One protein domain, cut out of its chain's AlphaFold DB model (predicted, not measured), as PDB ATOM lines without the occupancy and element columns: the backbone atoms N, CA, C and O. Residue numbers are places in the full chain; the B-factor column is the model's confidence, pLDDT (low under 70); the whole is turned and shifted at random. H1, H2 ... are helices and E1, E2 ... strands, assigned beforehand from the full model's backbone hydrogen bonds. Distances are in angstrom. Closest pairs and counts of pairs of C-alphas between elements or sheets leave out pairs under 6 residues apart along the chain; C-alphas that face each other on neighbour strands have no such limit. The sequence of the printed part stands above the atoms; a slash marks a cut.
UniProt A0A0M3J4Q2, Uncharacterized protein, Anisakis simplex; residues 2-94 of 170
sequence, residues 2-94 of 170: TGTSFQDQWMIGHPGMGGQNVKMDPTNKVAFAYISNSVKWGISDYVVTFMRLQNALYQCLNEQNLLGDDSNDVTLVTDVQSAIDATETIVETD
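This is residues 2 to 94 of the 170 residues of an uncharacterized protein of Anisakis simplex (UniProt A0A0M3J4Q2). A small head, made of a three-stranded sheet with helix H1 over one face on the side of E3, has a long arm sticking out from it: residues 72 to 94, of which 75 to 94 belong to H2. The arm makes the length of the whole, and a long loop, residues 35 to 47, leads from E3 to H1. The printed part has 93 residues, with three named strands and two named helices in the order E1, E2, E3, H1, H2; the sheet has the order E1, E2, E3, is antiparallel throughout, and the class is mixed, helices and strands. The whole is extended, with a radius of gyration of the C-alphas of 21.7 A and spans of 78 by 25 by 19 A.

E1 is residues 12 to 15, 10.1 A from first to last C-alpha, and begins at C-alpha 12 at (14.241, -11.766, 69.391). E2, residues 21 to 25, measures 13.1 A, and E3, residues 30 to 34, measures 13.3 A. H1, residues 48 to 63, measures 22.3 A and begins at C-alpha 48 at (-3.800, -6.635, 74.796). H2, residues 75 to 94, measures 30.6 A and ends at C-alpha 94 at (64.204, 2.478, 91.677).

E1, E2 and E3 form a meander, each strand the antiparallel neighbour of the one before. The hairpin of E1 and E2 has a direction angle of 172 degrees, with N 12 and O 24 within hydrogen-bond range at 2.9 A. The hairpin of E2 and E3 also has an angle of 172 degrees, with N 23 and O 32 at 2.9 A and N 34 and O 21 at 2.8 A. E1 and E3 are edge strands. H1 is on the sheet at a height over the sheet of 9.9 A, where the local plane is fitted to just 6 C-alphas of the sheet. It lies over E3 and runs along the strands, but only just, at 28 degrees to E3 on the local plane. The closest C-alphas of E3 and H1 are those of Tyr 34 and Phe 50, 6.6 A apart. H2 is not on the sheet, and H1 and H2 are apart. In H1 every O i to N i+4 pair is within hydrogen-bond range; in H2, 13 of 16 are.

The two C-alphas farthest apart, those of Trp 41 and Asp 94, are 78.5 A apart. Without residues 72 to 94, which stand free, the body spans 41 by 21 by 16 A. The printed part has no cut. The links from E3 to H1 and from H1 to H2 are long. The mean pLDDT of the printed part is 73.6; residues 2 to 8, 38 to 44 and 68 to 94 are under 70, and H2 has a mean of 57.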
ATOM      1  N   THR A   2      18.761   2.858  85.909       49.25
ATOM      2  CA  THR A   2      17.896   3.188  84.778       49.25
ATOM      3  C   THR A   2      17.861   1.936  83.921       49.25
ATOM      4  O   THR A   2      18.446   1.905  82.841       49.25
ATOM      5  N   GLY A   3      17.226   0.885  84.456       54.81
ATOM      6  CA  GLY A   3      17.012  -0.355  83.721       54.81
ATOM      7  C   GLY A   3      16.329  -0.029  82.399       54.81
ATOM      8  O   GLY A   3      15.315   0.678  82.384       54.81
ATOM      9  N   THR A   4      16.930  -0.453  81.290       62.91
ATOM     10  CA  THR A   4      16.511   0.031  79.976       62.91
ATOM     11  C   THR A   4      15.126  -0.489  79.609       62.91
ATOM     12  O   THR A   4      14.754  -1.632  79.892       62.91
ATOM     13  N   SER A   5      14.318   0.386  79.008       64.62
ATOM     14  CA  SER A   5      12.946   0.048  78.643       64.62
ATOM     15  C   SER A   5      12.933  -1.012  77.538       64.62
ATOM     16  O   SER A   5      13.771  -0.997  76.638       64.62
ATOM     17  N   PHE A   6      11.933  -1.896  77.541       68.94
ATOM     18  CA  PHE A   6      11.777  -2.906  76.485       68.94
ATOM     19  C   PHE A   6      11.477  -2.315  75.092       68.94
ATOM     20  O   PHE A   6      11.369  -3.065  74.125       68.94
ATOM     21  N   GLN A   7      11.260  -1.000  74.987       66.06
ATOM     22  CA  GLN A   7      10.828  -0.327  73.757       66.06
ATOM     23  C   GLN A   7      12.012   0.017  72.845       66.06
ATOM     24  O   GLN A   7      11.834   0.072  71.631       66.06
ATOM     25  N   ASP A   8      13.212   0.155  73.418       66.75
ATOM     26  CA  ASP A   8      14.448   0.495  72.702       66.75
ATOM     27  C   ASP A   8      15.355  -0.729  72.454       66.75
ATOM     28  O   ASP A   8      16.409  -0.615  71.830       66.75
ATOM     29  N   GLN A   9      14.956  -1.915  72.934       74.69
ATOM     30  CA  GLN A   9      15.772  -3.133  72.927       74.69
ATOM     31  C   GLN A   9      15.387  -4.125  71.821       74.69
ATOM     32  O   GLN A   9      14.213  -4.346  71.510       74.69
ATOM     33  N   TRP A  10      16.398  -4.793  71.254       77.00
ATOM     34  CA  TRP A  10      16.223  -5.835  70.236       77.00
ATOM     35  C   TRP A  10      15.677  -7.134  70.846       77.00
ATOM     36  O   TRP A  10      16.421  -8.042  71.215       77.00
ATOM     37  N   MET A  11      14.350  -7.245  70.915       84.12
ATOM     38  CA  MET A  11      13.682  -8.489  71.303       84.12
ATOM     39  C   MET A  11      13.634  -9.490  70.144       84.12
ATOM     40  O   MET A  11      12.966  -9.265  69.134       84.12
ATOM     41  N   ILE A  12      14.273 -10.641  70.330       85.94
ATOM     42  CA  ILE A  12      14.241 -11.766  69.391       85.94
ATOM     43  C   ILE A  12      13.049 -12.659  69.750       85.94
ATOM     44  O   ILE A  12      12.882 -13.048  70.905       85.94
ATOM     45  N   GLY A  13      12.205 -13.004  68.779       85.62
ATOM     46  CA  GLY A  13      11.010 -13.801  69.042       85.62
ATOM     47  C   GLY A  13      10.274 -14.247  67.786       85.62
ATOM     48  O   GLY A  13      10.505 -13.717  66.699       85.62
ATOM     49  N   HIS A  14       9.368 -15.215  67.940       82.69
ATOM     50  CA  HIS A  14       8.465 -15.642  66.871       82.69
ATOM     51  C   HIS A  14       7.002 -15.424  67.286       82.69
ATOM     52  O   HIS A  14       6.586 -15.957  68.323       82.69
ATOM     53  N   PRO A  15       6.218 -14.673  66.494       81.19
ATOM     54  CA  PRO A  15       4.818 -14.435  66.789       81.19
ATOM     55  C   PRO A  15       3.911 -15.539  66.245       81.19
ATOM     56  O   PRO A  15       3.883 -15.830  65.051       81.19
ATOM     57  N   GLY A  16       3.119 -16.124  67.133       76.44
ATOM     58  CA  GLY A  16       2.121 -17.140  66.833       76.44
ATOM     59  C   GLY A  16       0.710 -16.577  66.645       76.44
ATOM     60  O   GLY A  16       0.328 -15.520  67.160       76.44
ATOM     61  N   MET A  17      -0.117 -17.342  65.932       74.25
ATOM     62  CA  MET A  17      -1.544 -17.054  65.786       74.25
ATOM     63  C   MET A  17      -2.248 -17.105  67.157       74.25
ATOM     64  O   MET A  17      -1.951 -17.966  67.991       74.25
ATOM     65  N   GLY A  18      -3.205 -16.203  67.397       73.31
ATOM     66  CA  GLY A  18      -3.936 -16.140  68.670       73.31
ATOM     67  C   GLY A  18      -3.256 -15.320  69.770       73.31
ATOM     68  O   GLY A  18      -3.613 -15.465  70.945       73.31
ATOM     69  N   GLY A  19      -2.271 -14.495  69.404       75.56
ATOM     70  CA  GLY A  19      -1.453 -13.715  70.335       75.56
ATOM     71  C   GLY A  19      -0.461 -14.543  71.140       75.56
ATOM     72  O   GLY A  19       0.013 -14.064  72.161       75.56
ATOM     73  N   GLN A  20      -0.186 -15.784  70.737       84.31
ATOM     74  CA  GLN A  20       0.866 -16.592  71.351       84.31
ATOM     75  C   GLN A  20       2.219 -16.019  70.934       84.31
ATOM     76  O   GLN A  20       2.422 -15.781  69.752       84.31
ATOM     77  N   ASN A  21       3.140 -15.788  71.864       86.94
ATOM     78  CA  ASN A  21       4.437 -15.185  71.548       86.94
ATOM     79  C   ASN A  21       5.527 -15.765  72.449       86.94
ATOM     80  O   ASN A  21       5.312 -15.953  73.646       86.94
ATOM     81  N   VAL A  22       6.713 -15.984  71.888       89.12
ATOM     82  CA  VAL A  22       7.960 -16.173  72.641       89.12
ATOM     83  C   VAL A  22       8.858 -14.988  72.328       89.12
ATOM     84  O   VAL A  22       9.035 -14.667  71.151       89.12
ATOM     85  N   LYS A  23       9.408 -14.345  73.364       90.56
ATOM     86  CA  LYS A  23      10.385 -13.260  73.234       90.56
ATOM     87  C   LYS A  23      11.562 -13.453  74.179       90.56
ATOM     88  O   LYS A  23      11.403 -13.904  75.313       90.56
ATOM     89  N   MET A  24      12.732 -13.063  73.700       89.81
ATOM     90  CA  MET A  24      13.976 -12.980  74.444       89.81
ATOM     91  C   MET A  24      14.580 -11.591  74.242       89.81
ATOM     92  O   MET A  24      14.784 -11.152  73.113       89.81
ATOM     93  N   ASP A  25      14.862 -10.924  75.352       89.50
ATOM     94  CA  ASP A  25      15.616  -9.682  75.456       89.50
ATOM     95  C   ASP A  25      17.024 -10.048  75.963       89.50
ATOM     96  O   ASP A  25      17.187 -10.363  77.150       89.50
ATOM     97  N   PRO A  26      18.037 -10.102  75.077       84.50
ATOM     98  CA  PRO A  26      19.393 -10.468  75.465       84.50
ATOM     99  C   PRO A  26      20.067  -9.390  76.324       84.50
ATOM    100  O   PRO A  26      20.910  -9.744  77.149       84.50
ATOM    101  N   THR A  27      19.677  -8.117  76.186       84.56
ATOM    102  CA  THR A  27      20.237  -6.993  76.951       84.56
ATOM    103  C   THR A  27      19.850  -7.108  78.421       84.56
ATOM    104  O   THR A  27      20.710  -7.196  79.296       84.56
ATOM    105  N   ASN A  28      18.551  -7.254  78.701       85.00
ATOM    106  CA  ASN A  28      18.059  -7.456  80.067       85.00
ATOM    107  C   ASN A  28      18.194  -8.909  80.565       85.00
ATOM    108  O   ASN A  28      17.858  -9.192  81.712       85.00
ATOM    109  N   LYS A  29      18.678  -9.839  79.727       87.62
ATOM    110  CA  LYS A  29      18.794 -11.285  80.017       87.62
ATOM    111  C   LYS A  29      17.451 -11.931  80.401       87.62
ATOM    112  O   LYS A  29      17.399 -12.860  81.207       87.62
ATOM    113  N   VAL A  30      16.357 -11.460  79.797       88.50
ATOM    114  CA  VAL A  30      14.983 -11.915  80.070       88.50
ATOM    115  C   VAL A  30      14.468 -12.741  78.900       88.50
ATOM    116  O   VAL A  30      14.502 -12.299  77.757       88.50
ATOM    117  N   ALA A  31      13.907 -13.916  79.176       90.50
ATOM    118  CA  ALA A  31      13.129 -14.675  78.201       90.50
ATOM    119  C   ALA A  31      11.739 -14.963  78.771       90.50
ATOM    120  O   ALA A  31      11.608 -15.384  79.920       90.50
ATOM    121  N   PHE A  32      10.695 -14.732  77.975       91.19
ATOM    122  CA  PHE A  32       9.314 -14.957  78.386       91.19
ATOM    123  C   PHE A  32       8.454 -15.504  77.246       91.19
ATOM    124  O   PHE A  32       8.626 -15.182  76.069       91.19
ATOM    125  N   ALA A  33       7.499 -16.350  77.624       90.75
ATOM    126  CA  ALA A  33       6.536 -16.961  76.726       90.75
ATOM    127  C   ALA A  33       5.119 -16.604  77.177       90.75
ATOM    128  O   ALA A  33       4.779 -16.719  78.355       90.75
ATOM    129  N   TYR A  34       4.280 -16.214  76.227       88.38
ATOM    130  CA  TYR A  34       2.848 -16.065  76.417       88.38
ATOM    131  C   TYR A  34       2.121 -17.099  75.564       88.38
ATOM    132  O   TYR A  34       2.151 -17.046  74.335       88.38
ATOM    133  N   ILE A  35       1.462 -18.042  76.234       86.81
ATOM    134  CA  ILE A  35       0.676 -19.111  75.619       86.81
ATOM    135  C   ILE A  35      -0.792 -18.881  75.993       86.81
ATOM    136  O   ILE A  35      -1.108 -18.509  77.125       86.81
ATOM    137  N   SER A  36      -1.699 -19.071  75.035       79.12
ATOM    138  CA  SER A  36      -3.131 -18.845  75.214       79.12
ATOM    139  C   SER A  36      -3.924 -20.100  74.836       79.12
ATOM    140  O   SER A  36      -3.767 -20.649  73.752       79.12
ATOM    141  N   ASN A  37      -4.834 -20.542  75.713       75.56
ATOM    142  CA  ASN A  37      -5.647 -21.759  75.511       75.56
ATOM    143  C   ASN A  37      -6.698 -21.645  74.381       75.56
ATOM    144  O   ASN A  37      -7.591 -22.484  74.267       75.56
ATOM    145  N   SER A  38      -6.688 -20.567  73.595       66.25
ATOM    146  CA  SER A  38      -7.654 -20.318  72.521       66.25
ATOM    147  C   SER A  38      -7.092 -19.295  71.544       66.25
ATOM    148  O   SER A  38      -6.550 -18.275  71.977       66.25
ATOM    149  N   VAL A  39      -7.309 -19.513  70.243       66.00
ATOM    150  CA  VAL A  39      -7.002 -18.525  69.201       66.00
ATOM    151  C   VAL A  39      -7.833 -17.266  69.455       66.00
ATOM    152  O   VAL A  39      -9.033 -17.227  69.190       66.00
ATOM    153  N   LYS A  40      -7.197 -16.226  69.999       67.94
ATOM    154  CA  LYS A  40      -7.789 -14.889  70.060       67.94
ATOM    155  C   LYS A  40      -7.765 -14.267  68.667       67.94
ATOM    156  O   LYS A  40      -6.766 -14.369  67.962       67.94
ATOM    157  N   TRP A  41      -8.837 -13.573  68.300       62.25
ATOM    158  CA  TRP A  41      -8.821 -12.679  67.145       62.25
ATOM    159  C   TRP A  41      -7.896 -11.502  67.458       62.25
ATOM    160  O   TRP A  41      -8.271 -10.560  68.152       62.25
ATOM    161  N   GLY A  42      -6.646 -11.632  67.026       63.72
ATOM    162  CA  GLY A  42      -5.562 -10.721  67.352       63.72
ATOM    163  C   GLY A  42      -4.229 -11.303  66.894       63.72
ATOM    164  O   GLY A  42      -3.934 -12.479  67.121       63.72
ATOM    165  N   ILE A  43      -3.447 -10.480  66.206       63.47
ATOM    166  CA  ILE A  43      -2.184 -10.877  65.587       63.47
ATOM    167  C   ILE A  43      -1.046 -10.524  66.546       63.47
ATOM    168  O   ILE A  43      -0.931  -9.363  66.941       63.47
ATOM    169  N   SER A  44      -0.172 -11.494  66.837       69.06
ATOM    170  CA  SER A  44       1.169 -11.223  67.377       69.06
ATOM    171  C   SER A  44       1.139 -10.382  68.673       69.06
ATOM    172  O   SER A  44       0.391 -10.679  69.609       69.06
ATOM    173  N   ASP A  45       1.961  -9.340  68.722       70.50
ATOM    174  CA  ASP A  45       2.215  -8.432  69.834       70.50
ATOM    175  C   ASP A  45       1.047  -7.500  70.169       70.50
ATOM    176  O   ASP A  45       0.946  -7.014  71.292       70.50
ATOM    177  N   TYR A  46       0.136  -7.262  69.221       73.75
ATOM    178  CA  TYR A  46      -0.984  -6.326  69.390       73.75
ATOM    179  C   TYR A  46      -2.114  -6.878  70.266       73.75
ATOM    180  O   TYR A  46      -3.114  -6.202  70.518       73.75
ATOM    181  N   VAL A  47      -1.991  -8.120  70.742       81.75
ATOM    182  CA  VAL A  47      -2.970  -8.703  71.654       81.75
ATOM    183  C   VAL A  47      -2.786  -8.097  73.043       81.75
ATOM    184  O   VAL A  47      -1.781  -8.315  73.710       81.75
ATOM    185  N   VAL A  48      -3.806  -7.378  73.518       85.06
ATOM    186  CA  VAL A  48      -3.800  -6.635  74.796       85.06
ATOM    187  C   VAL A  48      -3.333  -7.481  75.990       85.06
ATOM    188  O   VAL A  48      -2.703  -6.963  76.909       85.06
ATOM    189  N   THR A  49      -3.606  -8.790  76.003       86.12
ATOM    190  CA  THR A  49      -3.132  -9.686  77.071       86.12
ATOM    191  C   THR A  49      -1.622  -9.928  77.039       86.12
ATOM    192  O   THR A  49      -1.031 -10.057  78.107       86.12
ATOM    193  N   PHE A  50      -0.994  -9.929  75.859       85.69
ATOM    194  CA  PHE A  50       0.461  -9.990  75.713       85.69
ATOM    195  C   PHE A  50       1.118  -8.693  76.206       85.69
ATOM    196  O   PHE A  50       1.977  -8.747  77.081       85.69
ATOM    197  N   MET A  51       0.638  -7.528  75.754       87.31
ATOM    198  CA  MET A  51       1.134  -6.222  76.225       87.31
ATOM    199  C   MET A  51       1.013  -6.062  77.748       87.31
ATOM    200  O   MET A  51       1.916  -5.545  78.402       87.31
ATOM    201  N   ARG A  52      -0.088  -6.544  78.343       89.38
ATOM    202  CA  ARG A  52      -0.276  -6.531  79.803       89.38
ATOM    203  C   ARG A  52       0.697  -7.453  80.537       89.38
ATOM    204  O   ARG A  52       1.154  -7.067  81.608       89.38
ATOM    205  N   LEU A  53       1.016  -8.626  79.983       90.75
ATOM    206  CA  LEU A  53       2.060  -9.495  80.534       90.75
ATOM    207  C   LEU A  53       3.428  -8.813  80.454       90.75
ATOM    208  O   LEU A  53       4.131  -8.772  81.456       90.75
ATOM    209  N   GLN A  54       3.782  -8.262  79.291       90.00
ATOM    210  CA  GLN A  54       5.067  -7.601  79.072       90.00
ATOM    211  C   GLN A  54       5.262  -6.425  80.040       90.00
ATOM    212  O   GLN A  54       6.253  -6.392  80.763       90.00
ATOM    213  N   ASN A  55       4.284  -5.520  80.141       90.44
ATOM    214  CA  ASN A  55       4.355  -4.394  81.074       90.44
ATOM    215  C   ASN A  55       4.475  -4.856  82.536       90.44
ATOM    216  O   ASN A  55       5.309  -4.330  83.265       90.44
ATOM    217  N   ALA A  56       3.682  -5.847  82.959       92.06
ATOM    218  CA  ALA A  56       3.746  -6.368  84.326       92.06
ATOM    219  C   ALA A  56       5.090  -7.056  84.628       92.06
ATOM    220  O   ALA A  56       5.632  -6.882  85.715       92.06
ATOM    221  N   LEU A  57       5.651  -7.793  83.665       91.38
ATOM    222  CA  LEU A  57       6.948  -8.452  83.797       91.38
ATOM    223  C   LEU A  57       8.067  -7.426  84.008       91.38
ATOM    224  O   LEU A  57       8.757  -7.486  85.022       91.38
ATOM    225  N   TYR A  58       8.214  -6.457  83.099       89.56
ATOM    226  CA  TYR A  58       9.253  -5.427  83.223       89.56
ATOM    227  C   TYR A  58       9.037  -4.527  84.448       89.56
ATOM    228  O   TYR A  58      10.015  -4.135  85.079       89.56
ATOM    229  N   GLN A  59       7.785  -4.268  84.851       90.50
ATOM    230  CA  GLN A  59       7.493  -3.598  86.120       90.50
ATOM    231  C   GLN A  59       8.041  -4.396  87.314       90.50
ATOM    232  O   GLN A  59       8.780  -3.837  88.121       90.50
ATOM    233  N   CYS A  60       7.738  -5.695  87.416       90.25
ATOM    234  CA  CYS A  60       8.248  -6.528  88.506       90.25
ATOM    235  C   CYS A  60       9.780  -6.636  88.491       90.25
ATOM    236  O   CYS A  60      10.397  -6.564  89.550       90.25
ATOM    237  N   LEU A  61      10.417  -6.768  87.321       88.56
ATOM    238  CA  LEU A  61      11.883  -6.816  87.234       88.56
ATOM    239  C   LEU A  61      12.532  -5.490  87.653       88.56
ATOM    240  O   LEU A  61      13.561  -5.511  88.326       88.56
ATOM    241  N   ASN A  62      11.916  -4.353  87.319       86.94
ATOM    242  CA  ASN A  62      12.358  -3.039  87.780       86.94
ATOM    243  C   ASN A  62      12.178  -2.875  89.302       86.94
ATOM    244  O   ASN A  62      13.093  -2.423  89.981       86.94
ATOM    245  N   GLU A  63      11.037  -3.301  89.857       87.81
ATOM    246  CA  GLU A  63      10.778  -3.292  91.309       87.81
ATOM    247  C   GLU A  63      11.761  -4.173  92.103       87.81
ATOM    248  O   GLU A  63      12.057  -3.866  93.256       87.81
ATOM    249  N   GLN A  64      12.289  -5.242  91.496       86.62
ATOM    250  CA  GLN A  64      13.328  -6.098  92.086       86.62
ATOM    251  C   GLN A  64      14.768  -5.671  91.731       86.62
ATOM    252  O   GLN A  64      15.711  -6.333  92.157       86.62
ATOM    253  N   ASN A  65      14.955  -4.588  90.963       81.69
ATOM    254  CA  ASN A  65      16.253  -4.133  90.442       81.69
ATOM    255  C   ASN A  65      17.051  -5.243  89.712       81.69
ATOM    256  O   ASN A  65      18.259  -5.387  89.895       81.69
ATOM    257  N   LEU A  66      16.350  -6.057  88.910       80.25
ATOM    258  CA  LEU A  66      16.906  -7.181  88.138       80.25
ATOM    259  C   LEU A  66      17.118  -6.865  86.649       80.25
ATOM    260  O   LEU A  66      17.578  -7.728  85.904       80.25
ATOM    261  N   LEU A  67      16.756  -5.660  86.202       80.06
ATOM    262  CA  LEU A  67      17.072  -5.188  84.854       80.06
ATOM    263  C   LEU A  67      18.570  -4.887  84.740       80.06
ATOM    264  O   LEU A  67      19.211  -4.495  85.718       80.06
ATOM    265  N   GLY A  68      19.127  -5.054  83.542       65.81
ATOM    266  CA  GLY A  68      20.520  -4.710  83.290       65.81
ATOM    267  C   GLY A  68      20.708  -3.195  83.336       65.81
ATOM    268  O   GLY A  68      20.256  -2.496  82.436       65.81
ATOM    269  N   ASP A  69      21.399  -2.676  84.355       67.38
ATOM    270  CA  ASP A  69      22.088  -1.391  84.210       67.38
ATOM    271  C   ASP A  69      23.282  -1.653  83.268       67.38
ATOM    272  O   ASP A  69      24.287  -2.249  83.673       67.38
ATOM    273  N   ASP A  70      23.181  -1.182  82.020       59.97
ATOM    274  CA  ASP A  70      24.197  -1.293  80.950       59.97
ATOM    275  C   ASP A  70      25.544  -0.595  81.285       59.97
ATOM    276  O   ASP A  70      26.452  -0.502  80.464       59.97
ATOM    277  N   SER A  71      25.703  -0.093  82.513       57.34
ATOM    278  CA  SER A  71      26.857   0.668  83.009       57.34
ATOM    279  C   SER A  71      28.022  -0.182  83.547       57.34
ATOM    280  O   SER A  71      28.990   0.382  84.047       57.34
ATOM    281  N   ASN A  72      27.950  -1.516  83.478       53.47
ATOM    282  CA  ASN A  72      28.908  -2.420  84.142       53.47
ATOM    283  C   ASN A  72      30.058  -2.944  83.249       53.47
ATOM    284  O   ASN A  72      30.837  -3.781  83.697       53.47
ATOM    285  N   ASP A  73      30.207  -2.452  82.015       52.12
ATOM    286  CA  ASP A  73      31.362  -2.798  81.158       52.12
ATOM    287  C   ASP A  73      32.629  -1.985  81.516       52.12
ATOM    288  O   ASP A  73      33.757  -2.405  81.270       52.12
ATOM    289  N   VAL A  74      32.464  -0.834  82.182       55.06
ATOM    290  CA  VAL A  74      33.572   0.081  82.528       55.06
ATOM    291  C   VAL A  74      34.356  -0.368  83.773       55.06
ATOM    292  O   VAL A  74      35.520  -0.008  83.931       55.06
ATOM    293  N   THR A  75      33.778  -1.195  84.650       53.12
ATOM    294  CA  THR A  75      34.435  -1.599  85.909       53.12
ATOM    295  C   THR A  75      35.643  -2.522  85.714       53.12
ATOM    296  O   THR A  75      36.598  -2.439  86.482       53.12
ATOM    297  N   LEU A  76      35.660  -3.354  84.664       54.81
ATOM    298  CA  LEU A  76      36.799  -4.244  84.390       54.81
ATOM    299  C   LEU A  76      38.036  -3.493  83.879       54.81
ATOM    300  O   LEU A  76      39.160  -3.918  84.145       54.81
ATOM    301  N   VAL A  77      37.859  -2.374  83.167       55.56
ATOM    302  CA  VAL A  77      38.994  -1.581  82.665       55.56
ATOM    303  C   VAL A  77      39.604  -0.689  83.747       55.56
ATOM    304  O   VAL A  77      40.813  -0.476  83.733       55.56
ATOM    305  N   THR A  78      38.819  -0.227  84.730       57.78
ATOM    306  CA  THR A  78      39.342   0.545  85.872       57.78
ATOM    307  C   THR A  78      40.244  -0.273  86.790       57.78
ATOM    308  O   THR A  78      41.292   0.228  87.201       57.78
ATOM    309  N   ASP A  79      39.896  -1.535  87.065       57.66
ATOM    310  CA  ASP A  79      40.724  -2.408  87.907       57.66
ATOM    311  C   ASP A  79      42.078  -2.687  87.239       57.66
ATOM    312  O   ASP A  79      43.125  -2.579  87.882       57.66
ATOM    313  N   VAL A  80      42.075  -2.949  85.925       61.56
ATOM    314  CA  VAL A  80      43.306  -3.128  85.141       61.56
ATOM    315  C   VAL A  80      44.134  -1.843  85.121       61.56
ATOM    316  O   VAL A  80      45.319  -1.922  85.436       61.56
ATOM    317  N   GLN A  81      43.543  -0.674  84.831       59.84
ATOM    318  CA  GLN A  81      44.274   0.602  84.777       59.84
ATOM    319  C   GLN A  81      44.989   0.916  86.102       59.84
ATOM    320  O   GLN A  81      46.165   1.276  86.094       59.84
ATOM    321  N   SER A  82      44.326   0.676  87.239       61.44
ATOM    322  CA  SER A  82      44.922   0.882  88.568       61.44
ATOM    323  C   SER A  82      46.185   0.038  88.813       61.44
ATOM    324  O   SER A  82      47.099   0.475  89.514       61.44
ATOM    325  N   ALA A  83      46.272  -1.147  88.198       61.06
ATOM    326  CA  ALA A  83      47.442  -2.014  88.283       61.06
ATOM    327  C   ALA A  83      48.590  -1.556  87.362       61.06
ATOM    328  O   ALA A  83      49.758  -1.735  87.720       61.06
ATOM    329  N   ILE A  84      48.294  -0.945  86.206       63.81
ATOM    330  CA  ILE A  84      49.329  -0.419  85.295       63.81
ATOM    331  C   ILE A  84      50.004   0.809  85.921       63.81
ATOM    332  O   ILE A  84      51.228   0.834  86.044       63.81
ATOM    333  N   ASP A  85      49.212   1.764  86.418       59.56
ATOM    334  CA  ASP A  85      49.702   3.013  87.028       59.56
ATOM    335  C   ASP A  85      50.562   2.738  88.284       59.56
ATOM    336  O   ASP A  85      51.596   3.374  88.524       59.56
ATOM    337  N   ALA A  86      50.183   1.719  89.067       59.34
ATOM    338  CA  ALA A  86      50.975   1.238  90.200       59.34
ATOM    339  C   ALA A  86      52.324   0.624  89.772       59.34
ATOM    340  O   ALA A  86      53.293   0.684  90.532       59.34
ATOM    341  N   THR A  87      52.407   0.057  88.565       58.09
ATOM    342  CA  THR A  87      53.633  -0.565  88.044       58.09
ATOM    343  C   THR A  87      54.635   0.486  87.555       58.09
ATOM    344  O   THR A  87      55.825   0.367  87.848       58.09
ATOM    345  N   GLU A  88      54.182   1.555  86.890       56.59
ATOM    346  CA  GLU A  88      55.070   2.648  86.445       56.59
ATOM    347  C   GLU A  88      55.711   3.397  87.626       56.59
ATOM    348  O   GLU A  88      56.905   3.709  87.600       56.59
ATOM    349  N   THR A  89      54.963   3.580  88.719       55.06
ATOM    350  CA  THR A  89      55.463   4.226  89.948       55.06
ATOM    351  C   THR A  89      56.665   3.481  90.560       55.06
ATOM    352  O   THR A  89      57.589   4.103  91.092       55.06
ATOM    353  N   ILE A  90      56.696   2.146  90.468       53.38
ATOM    354  CA  ILE A  90      57.795   1.323  91.006       53.38
ATOM    355  C   ILE A  90      59.076   1.507  90.173       53.38
ATOM    356  O   ILE A  90      60.162   1.631  90.741       53.38
ATOM    357  N   VAL A  91      58.949   1.600  88.844       54.94
ATOM    358  CA  VAL A  91      60.085   1.786  87.920       54.94
ATOM    359  C   VAL A  91      60.740   3.164  88.089       54.94
ATOM    360  O   VAL A  91      61.968   3.263  88.093       54.94
ATOM    361  N   GLU A  92      59.947   4.221  88.294       50.94
ATOM    362  CA  GLU A  92      60.464   5.573  88.559       50.94
ATOM    363  C   GLU A  92      61.219   5.638  89.905       50.94
ATOM    364  O   GLU A  92      62.270   6.274  90.020       50.94
ATOM    365  N   THR A  93      60.729   4.921  90.926       49.75
ATOM    366  CA  THR A  93      61.302   4.959  92.283       49.75
ATOM    367  C   THR A  93      62.688   4.307  92.355       49.75
ATOM    368  O   THR A  93      63.602   4.879  92.957       49.75
ATOM    369  N   ASP A  94      62.895   3.158  91.699       47.84
ATOM    370  CA  ASP A  94      64.204   2.478  91.677       47.84
ATOM    371  C   ASP A  94      65.284   3.316  90.965       47.84
ATOM    372  O   ASP A  94      66.463   3.290  91.335       47.84
TER     373      ASP A  94